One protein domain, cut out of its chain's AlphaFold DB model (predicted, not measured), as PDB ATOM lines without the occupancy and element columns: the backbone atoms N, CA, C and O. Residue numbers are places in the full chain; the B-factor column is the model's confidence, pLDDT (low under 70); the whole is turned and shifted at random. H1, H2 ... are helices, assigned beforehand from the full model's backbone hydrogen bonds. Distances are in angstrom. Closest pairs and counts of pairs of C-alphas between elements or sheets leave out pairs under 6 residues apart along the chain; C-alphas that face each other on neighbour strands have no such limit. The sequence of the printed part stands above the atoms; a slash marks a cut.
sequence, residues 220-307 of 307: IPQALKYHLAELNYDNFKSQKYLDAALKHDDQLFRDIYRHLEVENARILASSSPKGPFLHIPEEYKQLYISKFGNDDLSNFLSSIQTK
ATOM      1  N   ILE A 220     193.071 202.137 142.702       82.56
ATOM      2  CA  ILE A 220     192.382 202.496 143.947       82.56
ATOM      3  C   ILE A 220     191.915 201.253 144.737       82.56
ATOM      4  O   ILE A 220     192.095 201.243 145.960       82.56
ATOM      5  N   PRO A 221     191.373 200.181 144.115       79.69
ATOM      6  CA  PRO A 221     190.951 198.988 144.850       79.69
ATOM      7  C   PRO A 221     192.110 198.252 145.537       79.69
ATOM      8  O   PRO A 221     191.981 197.864 146.703       79.69
ATOM      9  N   GLN A 222     193.258 198.074 144.865       76.50
ATOM     10  CA  GLN A 222     194.424 197.452 145.507       76.50
ATOM     11  C   GLN A 222     195.018 198.363 146.583       76.50
ATOM     12  O   GLN A 222     195.397 197.875 147.650       76.50
ATOM     13  N   ALA A 223     195.045 199.681 146.352       80.19
ATOM     14  CA  ALA A 223     195.490 200.649 147.350       80.19
ATOM     15  C   ALA A 223     194.679 200.543 148.652       80.19
ATOM     16  O   ALA A 223     195.255 200.524 149.743       80.19
ATOM     17  N   LEU A 224     193.351 200.433 148.542       78.56
ATOM     18  CA  LEU A 224     192.455 200.299 149.689       78.56
ATOM     19  C   LEU A 224     192.680 198.977 150.433       78.56
ATOM     20  O   LEU A 224     192.808 198.968 151.657       78.56
ATOM     21  N   LYS A 225     192.833 197.870 149.696       80.62
ATOM     22  CA  LYS A 225     193.124 196.550 150.272       80.62
ATOM     23  C   LYS A 225     194.411 196.550 151.100       80.62
ATOM     24  O   LYS A 225     194.415 196.013 152.203       80.62
ATOM     25  N   TYR A 226     195.492 197.142 150.592       75.19
ATOM     26  CA  TYR A 226     196.768 197.192 151.313       75.19
ATOM     27  C   TYR A 226     196.726 198.107 152.540       75.19
ATOM     28  O   TYR A 226     197.343 197.779 153.549       75.19
ATOM     29  N   HIS A 227     195.975 199.209 152.486       74.00
ATOM     30  CA  HIS A 227     195.826 200.101 153.637       74.00
ATOM     31  C   HIS A 227     195.018 199.450 154.772       74.00
ATOM     32  O   HIS A 227     195.363 199.588 155.944       74.00
ATOM     33  N   LEU A 228     193.967 198.699 154.427       71.12
ATOM     34  CA  LEU A 228     193.099 198.023 155.396       71.12
ATOM     35  C   LEU A 228     193.687 196.705 155.930       71.12
ATOM     36  O   LEU A 228     193.346 196.290 157.036       71.12
ATOM     37  N   ALA A 229     194.581 196.050 155.182       68.25
ATOM     38  CA  ALA A 229     195.160 194.757 155.560       68.25
ATOM     39  C   ALA A 229     195.992 194.786 156.855       68.25
ATOM     40  O   ALA A 229     196.071 193.764 157.534       68.25
ATOM     41  N   GLU A 230     196.592 195.924 157.215       59.19
ATOM     42  CA  GLU A 230     197.462 196.041 158.398       59.19
ATOM     43  C   GLU A 230     196.858 196.807 159.571       59.19
ATOM     44  O   GLU A 230     197.565 197.159 160.511       59.19
ATOM     45  N   LEU A 231     195.541 197.015 159.568       55.59
ATOM     46  CA  LEU A 231     194.844 197.623 160.703       55.59
ATOM     47  C   LEU A 231     195.365 199.028 161.059       55.59
ATOM     48  O   LEU A 231     195.250 199.476 162.199       55.59
ATOM     49  N   ASN A 232     195.947 199.742 160.093       61.09
ATOM     50  CA  ASN A 232     196.534 201.058 160.322       61.09
ATOM     51  C   ASN A 232     195.493 202.163 160.106       61.09
ATOM     52  O   ASN A 232     195.615 203.029 159.241       61.09
ATOM     53  N   TYR A 233     194.411 202.070 160.872       63.25
ATOM     54  CA  TYR A 233     193.227 202.910 160.730       63.25
ATOM     55  C   TYR A 233     193.440 204.361 161.180       63.25
ATOM     56  O   TYR A 233     192.710 205.242 160.734       63.25
ATOM     57  N   ASP A 234     194.443 204.624 162.021       60.31
ATOM     58  CA  ASP A 234     194.675 205.947 162.621       60.31
ATOM     59  C   ASP A 234     195.023 207.025 161.580       60.31
ATOM     60  O   ASP A 234     194.746 208.207 161.781       60.31
ATOM     61  N   ASN A 235     195.590 206.625 160.435       64.06
ATOM     62  CA  ASN A 235     195.962 207.527 159.340       64.06
ATOM     63  C   ASN A 235     195.053 207.406 158.106       64.06
ATOM     64  O   ASN A 235     195.302 208.070 157.091       64.06
ATOM     65  N   PHE A 236     194.003 206.583 158.169       72.69
ATOM     66  CA  PHE A 236     193.125 206.369 157.029       72.69
ATOM     67  C   PHE A 236     192.202 207.569 156.811       72.69
ATOM     68  O   PHE A 236     191.411 207.952 157.672       72.69
ATOM     69  N   LYS A 237     192.273 208.157 155.613       78.44
ATOM     70  CA  LYS A 237     191.379 209.238 155.184       78.44
ATOM     71  C   LYS A 237     190.545 208.771 154.000       78.44
ATOM     72  O   LYS A 237     191.019 208.827 152.866       78.44
ATOM     73  N   SER A 238     189.293 208.392 154.261       79.00
ATOM     74  CA  SER A 238     188.307 207.967 153.252       79.00
ATOM     75  C   SER A 238     188.188 208.959 152.087       79.00
ATOM     76  O   SER A 238     188.091 208.549 150.933       79.00
ATOM     77  N   GLN A 239     188.298 210.260 152.383       83.00
ATOM     78  CA  GLN A 239     188.290 211.361 151.409       83.00
ATOM     79  C   GLN A 239     189.280 211.146 150.260       83.00
ATOM     80  O   GLN A 239     188.901 211.236 149.101       83.00
ATOM     81  N   LYS A 240     190.535 210.773 150.560       83.44
ATOM     82  CA  LYS A 240     191.585 210.618 149.538       83.44
ATOM     83  C   LYS A 240     191.220 209.564 148.488       83.44
ATOM     84  O   LYS A 240     191.506 209.745 147.309       83.44
ATOM     85  N   TYR A 241     190.601 208.470 148.926       82.88
ATOM     86  CA  TYR A 241     190.219 207.353 148.062       82.88
ATOM     87  C   TYR A 241     188.938 207.659 147.283       82.88
ATOM     88  O   TYR A 241     188.861 207.344 146.098       82.88
ATOM     89  N   LEU A 242     187.962 208.313 147.920       82.94
ATOM     90  CA  LEU A 242     186.711 208.721 147.279       82.94
ATOM     91  C   LEU A 242     186.935 209.834 146.247       82.94
ATOM     92  O   LEU A 242     186.394 209.755 145.149       82.94
ATOM     93  N   ASP A 243     187.791 210.815 146.539       84.50
ATOM     94  CA  ASP A 243     188.168 211.872 145.595       84.50
ATOM     95  C   ASP A 243     188.941 211.321 144.398       84.50
ATOM     96  O   ASP A 243     188.720 211.744 143.262       84.50
ATOM     97  N   ALA A 244     189.854 210.373 144.633       80.94
ATOM     98  CA  ALA A 244     190.551 209.684 143.552       80.94
ATOM     99  C   ALA A 244     189.564 208.889 142.686       80.94
ATOM    100  O   ALA A 244     189.631 208.962 141.461       80.94
ATOM    101  N   ALA A 245     188.608 208.195 143.306       83.94
ATOM    102  CA  ALA A 245     187.589 207.428 142.601       83.94
ATOM    103  C   ALA A 245     186.673 208.310 141.742       83.94
ATOM    104  O   ALA A 245     186.466 208.005 140.570       83.94
ATOM    105  N   LEU A 246     186.214 209.444 142.282       84.25
ATOM    106  CA  LEU A 246     185.386 210.420 141.564       84.25
ATOM    107  C   LEU A 246     186.075 211.017 140.336       84.25
ATOM    108  O   LEU A 246     185.398 211.395 139.385       84.25
ATOM    109  N   LYS A 247     187.409 211.128 140.350       83.38
ATOM    110  CA  LYS A 247     188.181 211.608 139.194       83.38
ATOM    111  C   LYS A 247     188.300 210.567 138.082       83.38
ATOM    112  O   LYS A 247     188.535 210.955 136.942       83.38
ATOM    113  N   HIS A 248     188.188 209.280 138.410       80.25
ATOM    114  CA  HIS A 248     188.343 208.189 137.453       80.25
ATOM    115  C   HIS A 248     187.013 207.768 136.827       80.25
ATOM    116  O   HIS A 248     186.878 207.843 135.609       80.25
ATOM    117  N   ASP A 249     186.059 207.304 137.638       83.19
ATOM    118  CA  ASP A 249     184.769 206.794 137.162       83.19
ATOM    119  C   ASP A 249     183.725 206.791 138.288       83.19
ATOM    120  O   ASP A 249     184.012 206.490 139.451       83.19
ATOM    121  N   ASP A 250     182.479 207.057 137.917       83.25
ATOM    122  CA  ASP A 250     181.324 207.029 138.802       83.25
ATOM    123  C   ASP A 250     181.058 205.612 139.331       83.25
ATOM    124  O   ASP A 250     180.739 205.450 140.512       83.25
ATOM    125  N   GLN A 251     181.251 204.569 138.513       82.62
ATOM    126  CA  GLN A 251     181.111 203.181 138.983       82.62
ATOM    127  C   GLN A 251     182.194 202.814 140.001       82.62
ATOM    128  O   GLN A 251     181.901 202.201 141.026       82.62
ATOM    129  N   LEU A 252     183.431 203.260 139.776       82.62
ATOM    130  CA  LEU A 252     184.529 203.015 140.705       82.62
ATOM    131  C   LEU A 252     184.302 203.750 142.035       82.62
ATOM    132  O   LEU A 252     184.541 203.181 143.098       82.62
ATOM    133  N   PHE A 253     183.747 204.966 142.011       85.31
ATOM    134  CA  PHE A 253     183.290 205.645 143.229       85.31
ATOM    135  C   PHE A 253     182.236 204.834 143.990       85.31
ATOM    136  O   PHE A 253     182.349 204.676 145.208       85.31
ATOM    137  N   ARG A 254     181.244 204.277 143.286       83.06
ATOM    138  CA  ARG A 254     180.200 203.437 143.890       83.06
ATOM    139  C   ARG A 254     180.793 202.209 144.582       83.06
ATOM    140  O   ARG A 254     180.422 201.916 145.718       83.06
ATOM    141  N   ASP A 255     181.721 201.521 143.924       83.81
ATOM    142  CA  ASP A 255     182.350 200.306 144.444       83.81
ATOM    143  C   ASP A 255     183.225 200.589 145.669       83.81
ATOM    144  O   ASP A 255     183.147 199.867 146.667       83.81
ATOM    145  N   ILE A 256     184.007 201.672 145.638       83.56
ATOM    146  CA  ILE A 256     184.826 202.099 146.778       83.56
ATOM    147  C   ILE A 256     183.943 202.526 147.954       83.56
ATOM    148  O   ILE A 256     184.187 202.088 149.078       83.56
ATOM    149  N   TYR A 257     182.887 203.312 147.718       83.81
ATOM    150  CA  TYR A 257     181.945 203.719 148.767       83.81
ATOM    151  C   TYR A 257     181.305 202.497 149.444       83.81
ATOM    152  O   TYR A 257     181.320 202.368 150.668       83.81
ATOM    153  N   ARG A 258     180.813 201.545 148.643       84.38
ATOM    154  CA  ARG A 258     180.228 200.290 149.133       84.38
ATOM    155  C   ARG A 258     181.221 199.447 149.920       84.38
ATOM    156  O   ARG A 258     180.848 198.860 150.933       84.38
ATOM    157  N   HIS A 259     182.475 199.387 149.478       83.44
ATOM    158  CA  HIS A 259     183.522 198.661 150.187       83.44
ATOM    159  C   HIS A 259     183.759 199.237 151.591       83.44
ATOM    160  O   HIS A 259     183.835 198.473 152.548       83.44
ATOM    161  N   LEU A 260     183.800 200.566 151.737       82.88
ATOM    162  CA  LEU A 260     183.969 201.216 153.042       82.88
ATOM    163  C   LEU A 260     182.800 200.932 153.995       82.88
ATOM    164  O   LEU A 260     183.028 200.649 155.169       82.88
ATOM    165  N   GLU A 261     181.564 200.945 153.493       81.94
ATOM    166  CA  GLU A 261     180.372 200.603 154.286       81.94
ATOM    167  C   GLU A 261     180.379 199.131 154.738       81.94
ATOM    168  O   GLU A 261     180.047 198.824 155.885       81.94
ATOM    169  N   VAL A 262     180.818 198.207 153.873       83.69
ATOM    170  CA  VAL A 262     180.980 196.784 154.232       83.69
ATOM    171  C   VAL A 262     182.031 196.607 155.323       83.69
ATOM    172  O   VAL A 262     181.815 195.838 156.259       83.69
ATOM    173  N   GLU A 263     183.164 197.303 155.229       76.44
ATOM    174  CA  GLU A 263     184.207 197.233 156.258       76.44
ATOM    175  C   GLU A 263     183.741 197.845 157.584       76.44
ATOM    176  O   GLU A 263     183.955 197.247 158.638       76.44
ATOM    177  N   ASN A 264     183.006 198.960 157.550       80.19
ATOM    178  CA  ASN A 264     182.380 199.541 158.739       80.19
ATOM    179  C   ASN A 264     181.401 198.574 159.413       80.19
ATOM    180  O   ASN A 264     181.432 198.408 160.634       80.19
ATOM    181  N   ALA A 265     180.574 197.877 158.633       78.25
ATOM    182  CA  ALA A 265     179.678 196.862 159.169       78.25
ATOM    183  C   ALA A 265     180.428 195.656 159.755       78.25
ATOM    184  O   ALA A 265     180.035 195.155 160.807       78.25
ATOM    185  N   ARG A 266     181.539 195.218 159.145       77.38
ATOM    186  CA  ARG A 266     182.391 194.158 159.717       77.38
ATOM    187  C   ARG A 266     183.023 194.572 161.039       77.38
ATOM    188  O   ARG A 266     183.081 193.753 161.955       77.38
ATOM    189  N   ILE A 267     183.489 195.816 161.148       73.88
ATOM    190  CA  ILE A 267     184.039 196.362 162.394       73.88
ATOM    191  C   ILE A 267     182.964 196.323 163.489       73.88
ATOM    192  O   ILE A 267     183.235 195.819 164.578       73.88
ATOM    193  N   LEU A 268     181.741 196.765 163.174       74.88
ATOM    194  CA  LEU A 268     180.594 196.755 164.092       74.88
ATOM    195  C   LEU A 268     180.130 195.342 164.486       74.88
ATOM    196  O   LEU A 268     179.745 195.128 165.632       74.88
ATOM    197  N   ALA A 269     180.170 194.382 163.559       73.56
ATOM    198  CA  ALA A 269     179.770 192.995 163.806       73.56
ATOM    199  C   ALA A 269     180.822 192.187 164.589       73.56
ATOM    200  O   ALA A 269     180.513 191.129 165.142       73.56
ATOM    201  N   SER A 270     182.075 192.649 164.636       71.12
ATOM    202  CA  SER A 270     183.153 191.930 165.312       71.12
ATOM    203  C   SER A 270     183.147 192.170 166.827       71.12
ATOM    204  O   SER A 270     183.158 193.301 167.304       71.12
ATOM    205  N   SER A 271     183.199 191.087 167.605       59.19
ATOM    206  CA  SER A 271     183.277 191.120 169.074       59.19
ATOM    207  C   SER A 271     184.635 191.603 169.607       59.19
ATOM    208  O   SER A 271     184.746 191.973 170.774       59.19
ATOM    209  N   SER A 272     185.656 191.646 168.747       61.12
ATOM    210  CA  SER A 272     186.949 192.294 168.983       61.12
ATOM    211  C   SER A 272     187.303 193.155 167.757       61.12
ATOM    212  O   SER A 272     187.904 192.627 166.810       61.12
ATOM    213  N   PRO A 273     186.917 194.446 167.734       61.38
ATOM    214  CA  PRO A 273     187.160 195.322 166.596       61.38
ATOM    215  C   PRO A 273     188.650 195.412 166.320       61.38
ATOM    216  O   PRO A 273     189.432 195.817 167.179       61.38
ATOM    217  N   LYS A 274     189.049 195.029 165.106       58.81
ATOM    218  CA  LYS A 274     190.446 195.139 164.685       58.81
ATOM    219  C   LYS A 274     190.849 196.591 164.368       58.81
ATOM    220  O   LYS A 274     192.017 196.821 164.089       58.81
ATOM    221  N   GLY A 275     189.917 197.550 164.451       61.88
ATOM    222  CA  GLY A 275     190.154 198.976 164.224       61.88
ATOM    223  C   GLY A 275     188.980 199.898 164.562       61.88
ATOM    224  O   GLY A 275     187.868 199.410 164.775       61.88
ATOM    225  N   PRO A 276     189.211 201.224 164.605       67.38
ATOM    226  CA  PRO A 276     188.173 202.242 164.708       67.38
ATOM    227  C   PRO A 276     187.301 202.318 163.446       67.38
ATOM    228  O   PRO A 276     187.718 201.969 162.343       67.38
ATOM    229  N   PHE A 277     186.079 202.817 163.627       71.38
ATOM    230  CA  PHE A 277     185.117 203.067 162.555       71.38
ATOM    231  C   PHE A 277     185.693 204.027 161.500       71.38
ATOM    232  O   PHE A 277     186.208 205.094 161.842       71.38
ATOM    233  N   LEU A 278     185.582 203.675 160.215       76.31
ATOM    234  CA  LEU A 278     186.065 204.497 159.109       76.31
ATOM    235  C   LEU A 278     185.100 205.664 158.900       76.31
ATOM    236  O   LEU A 278     183.973 205.485 158.433       76.31
ATOM    237  N   HIS A 279     185.533 206.879 159.233       78.38
ATOM    238  CA  HIS A 279     184.710 208.066 159.023       78.38
ATOM    239  C   HIS A 279     184.541 208.354 157.523       78.38
ATOM    240  O   HIS A 279     185.520 208.588 156.807       78.38
ATOM    241  N   ILE A 280     183.296 208.360 157.051       79.62
ATOM    242  CA  ILE A 280     182.912 208.780 155.700       79.62
ATOM    243  C   ILE A 280     182.174 210.118 155.844       79.62
ATOM    244  O   ILE A 280     181.150 210.157 156.528       79.62
ATOM    245  N   PRO A 281     182.668 211.221 155.255       82.44
ATOM    246  CA  PRO A 281     181.969 212.501 155.325       82.44
ATOM    247  C   PRO A 281     180.596 212.440 154.645       82.44
ATOM    248  O   PRO A 281     180.456 211.866 153.564       82.44
ATOM    249  N   GLU A 282     179.600 213.089 155.250       79.69
ATOM    250  CA  GLU A 282     178.205 213.098 154.770       79.69
ATOM    251  C   GLU A 282     178.049 213.665 153.348       79.69
ATOM    252  O   GLU A 282     177.138 213.279 152.616       79.69
ATOM    253  N   GLU A 283     178.975 214.519 152.908       84.50
ATOM    254  CA  GLU A 283     179.018 215.057 151.542       84.50
ATOM    255  C   GLU A 283     179.079 213.943 150.482       84.50
ATOM    256  O   GLU A 283     178.374 213.997 149.475       84.50
ATOM    257  N   TYR A 284     179.849 212.876 150.730       82.12
ATOM    258  CA  TYR A 284     179.961 211.755 149.789       82.12
ATOM    259  C   TYR A 284     178.721 210.865 149.790       82.12
ATOM    260  O   TYR A 284     178.390 210.283 148.758       82.12
ATOM    261  N   LYS A 285     178.004 210.787 150.915       81.12
ATOM    262  CA  LYS A 285     176.721 210.082 150.995       81.12
ATOM    263  C   LYS A 285     175.650 210.815 150.191       81.12
ATOM    264  O   LYS A 285     174.929 210.194 149.414       81.12
ATOM    265  N   GLN A 286     175.580 212.140 150.320       82.50
ATOM    266  CA  GLN A 286     174.691 212.970 149.503       82.50
ATOM    267  C   GLN A 286     175.038 212.855 148.014       82.50
ATOM    268  O   GLN A 286     174.142 212.701 147.183       82.50
ATOM    269  N   LEU A 287     176.332 212.843 147.678       83.31
ATOM    270  CA  LEU A 287     176.797 212.643 146.308       83.31
ATOM    271  C   LEU A 287     176.411 211.259 145.762       83.31
ATOM    272  O   LEU A 287     175.917 211.168 144.639       83.31
ATOM    273  N   TYR A 288     176.555 210.197 146.559       83.06
ATOM    274  CA  TYR A 288     176.113 208.850 146.193       83.06
ATOM    275  C   TYR A 288     174.609 208.820 145.896       83.06
ATOM    276  O   TYR A 288     174.198 208.334 144.842       83.06
ATOM    277  N   ILE A 289     173.788 209.396 146.782       83.44
ATOM    278  CA  ILE A 289     172.330 209.469 146.611       83.44
ATOM    279  C   ILE A 289     171.970 210.249 145.342       83.44
ATOM    280  O   ILE A 289     171.079 209.832 144.606       83.44
ATOM    281  N   SER A 290     172.683 211.343 145.051       84.00
ATOM    282  CA  SER A 290     172.443 212.142 143.844       84.00
ATOM    283  C   SER A 290     172.754 211.390 142.544       84.00
ATOM    284  O   SER A 290     172.056 211.585 141.553       84.00
ATOM    285  N   LYS A 291     173.774 210.516 142.544       81.81
ATOM    286  CA  LYS A 291     174.231 209.792 141.347       81.81
ATOM    287  C   LYS A 291     173.526 208.451 141.125       81.81
ATOM    288  O   LYS A 291     173.260 208.099 139.981       81.81
ATOM    289  N   PHE A 292     173.223 207.706 142.190       82.00
ATOM    290  CA  PHE A 292     172.723 206.322 142.104       82.00
ATOM    291  C   PHE A 292     171.332 206.112 142.712       82.00
ATOM    292  O   PHE A 292     170.752 205.040 142.547       82.00
ATOM    293  N   GLY A 293     170.780 207.128 143.377       81.75
ATOM    294  CA  GLY A 293     169.479 207.068 144.038       81.75
ATOM    295  C   GLY A 293     169.546 206.533 145.472       81.75
ATOM    296  O   GLY A 293     170.417 205.745 145.841       81.75
ATOM    297  N   ASN A 294     168.596 206.977 146.298       80.88
ATOM    298  CA  ASN A 294     168.509 206.585 147.708       80.88
ATOM    299  C   ASN A 294     168.129 205.104 147.878       80.88
ATOM    300  O   ASN A 294     168.652 204.429 148.763       80.88
ATOM    301  N   ASP A 295     167.280 204.590 146.984       75.56
ATOM    302  CA  ASP A 295     166.780 203.213 147.030       75.56
ATOM    303  C   ASP A 295     167.908 202.182 146.848       75.56
ATOM    304  O   ASP A 295     167.901 201.116 147.465       75.56
ATOM    305  N   ASP A 296     168.920 202.505 146.036       81.56
ATOM    306  CA  ASP A 296     170.092 201.649 145.841       81.56
ATOM    307  C   ASP A 296     170.936 201.538 147.118       81.56
ATOM    308  O   ASP A 296     171.362 200.444 147.498       81.56
ATOM    309  N   LEU A 297     171.145 202.665 147.803       77.38
ATOM    310  CA  LEU A 297     171.921 202.714 149.039       77.38
ATOM    311  C   LEU A 297     171.194 201.997 150.184       77.38
ATOM    312  O   LEU A 297     171.810 201.210 150.902       77.38
ATOM    313  N   SER A 298     169.885 202.220 150.344       74.75
ATOM    314  CA  SER A 298     169.094 201.576 151.399       74.75
ATOM    315  C   SER A 298     169.008 200.063 151.214       74.75
ATOM    316  O   SER A 298     169.175 199.312 152.179       74.75
ATOM    317  N   ASN A 299     168.818 199.599 149.973       78.44
ATOM    318  CA  ASN A 299     168.817 198.172 149.659       78.44
ATOM    319  C   ASN A 299     170.184 197.547 149.960       78.44
ATOM    320  O   ASN A 299     170.254 196.487 150.580       78.44
ATOM    321  N   PHE A 300     171.278 198.222 149.606       78.00
ATOM    322  CA  PHE A 300     172.619 197.737 149.912       78.00
ATOM    323  C   PHE A 300     172.898 197.659 151.423       78.00
ATOM    324  O   PHE A 300     173.316 196.609 151.910       78.00
ATOM    325  N   LEU A 301     172.604 198.712 152.189       77.12
ATOM    326  CA  LEU A 301     172.803 198.723 153.644       77.12
ATOM    327  C   LEU A 301     171.958 197.650 154.353       77.12
ATOM    328  O   LEU A 301     172.460 196.961 155.242       77.12
ATOM    329  N   SER A 302     170.714 197.433 153.909       73.69
ATOM    330  CA  SER A 302     169.860 196.354 154.431       73.69
ATOM    331  C   SER A 302     170.439 194.957 154.164       73.69
ATOM    332  O   SER A 302     170.344 194.080 155.025       73.69
ATOM    333  N   SER A 303     171.106 194.760 153.017       73.44
ATOM    334  CA  SER A 303     171.762 193.495 152.648       73.44
ATOM    335  C   SER A 303     173.024 193.196 153.464       73.44
ATOM    336  O   SER A 303     173.428 192.041 153.582       73.44
ATOM    337  N   ILE A 304     173.644 194.237 154.027       70.31
ATOM    338  CA  ILE A 304     174.810 194.114 154.899       70.31
ATOM    339  C   ILE A 304     174.378 193.774 156.329       70.31
ATOM    340  O   ILE A 304     175.005 192.936 156.957       70.31
ATOM    341  N   GLN A 305     173.297 194.380 156.831       61.16
ATOM    342  CA  GLN A 305     172.789 194.135 158.191       61.16
ATOM    343  C   GLN A 305     172.148 192.750 158.381       61.16
ATOM    344  O   GLN A 305     171.962 192.310 159.511       61.16
ATOM    345  N   THR A 306     171.778 192.075 157.289       54.84
ATOM    346  CA  THR A 306     171.185 190.726 157.309       54.84
ATOM    347  C   THR A 306     172.214 189.591 157.229       54.84
ATOM    348  O   THR A 306     171.817 188.425 157.277       54.84
ATOM    349  N   LYS A 307     173.511 189.901 157.119       44.56
ATOM    350  CA  LYS A 307     174.624 188.937 157.116       44.56
ATOM    351  C   LYS A 307     175.485 189.081 158.362       44.56
ATOM    352  O   LYS A 307     175.989 188.029 158.807       44.56
TER     353      LYS A 307
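This is residues 220 to 307 of the 307 residues of the protein "Mic1 domain-containing protein" of Oikopleura dioica (UniProt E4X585). H1, H3 and H5 make a row with the long helix H3 in the middle, and H2 and H4 make a second row over one face of it, H2 beside H1 and H3, H4 beside H3 and H5. H1, H2 and H3 form an up-and-down bundle, each running against the one before it, while H5 packs on H3 and is apart from H1 and H2, and H4 runs slanted to H3, near H2, H3 and H5 but touching no helix. The long link of residues 270 to 281 folds back from the end of H3 to H4. The printed part has 88 residues with five named helices, H1 to H5 in chain order, and no named strand; its class is all helix. It is compact, with a radius of gyration of the C-alphas of 12.9 A, and rounded, spanning 35 by 29 by 20 A.

H1, residues 220 to 229, touches H2, residues 238 to 248, closest at the C-alphas of Ile 220 and Tyr 241, 6.7 A apart; they are a helical hairpin, opposite ways at a shallow tilt of 19 degrees. H2 also forms a helical hairpin with H3, residues 250 to 269: they touch at residues 252 to 257 of H3 alone, closest at the C-alphas of Ala 245 and Phe 253, 4.7 A apart, and run opposite ways at a shallow tilt of 23 degrees. H1 and H3 are close but not clearly touching, the C-alphas of Pro 221 and Ile 256 being the closest at 7.1 A. H4, residues 282 to 292, is close to H3 but not clearly touching it, with the C-alphas of Arg 254 and Tyr 288 closest at 7.2 A and a steep tilt of 54 degrees. H5, residues 294 to 305, touches H3 with its residues 301 to 305 alone, closest at the C-alphas of Val 262 and Ile 304, 6.8 A apart; the tilt of 33 degrees is shallow, only just short of steep. H1 and H2 are apart from H5. In H1, H2, H3, H4 and H5 every O i to N i+4 pair is within hydrogen-bond range.

H1 begins at C-alpha 220, (192.382, 202.496, 143.947). H2 measures 15.8 A from first to last C-alpha, and H3 28.7 A, ending at C-alpha 269, (179.770, 192.995, 163.806). H4 measures 15.4 A and H5 16.8 A, ending at C-alpha 305, (172.789, 194.135, 158.191).

The two C-alphas farthest apart are those of Lys 247 and Ser 271, 36.6 A. The printed part has no cut, and residue 307 is the chain's last. The link from H3 to H4 is long. Mean pLDDT of the printed part is 76.3; residues 229 to 235, 271 to 276 and 305 to 307 are under 70.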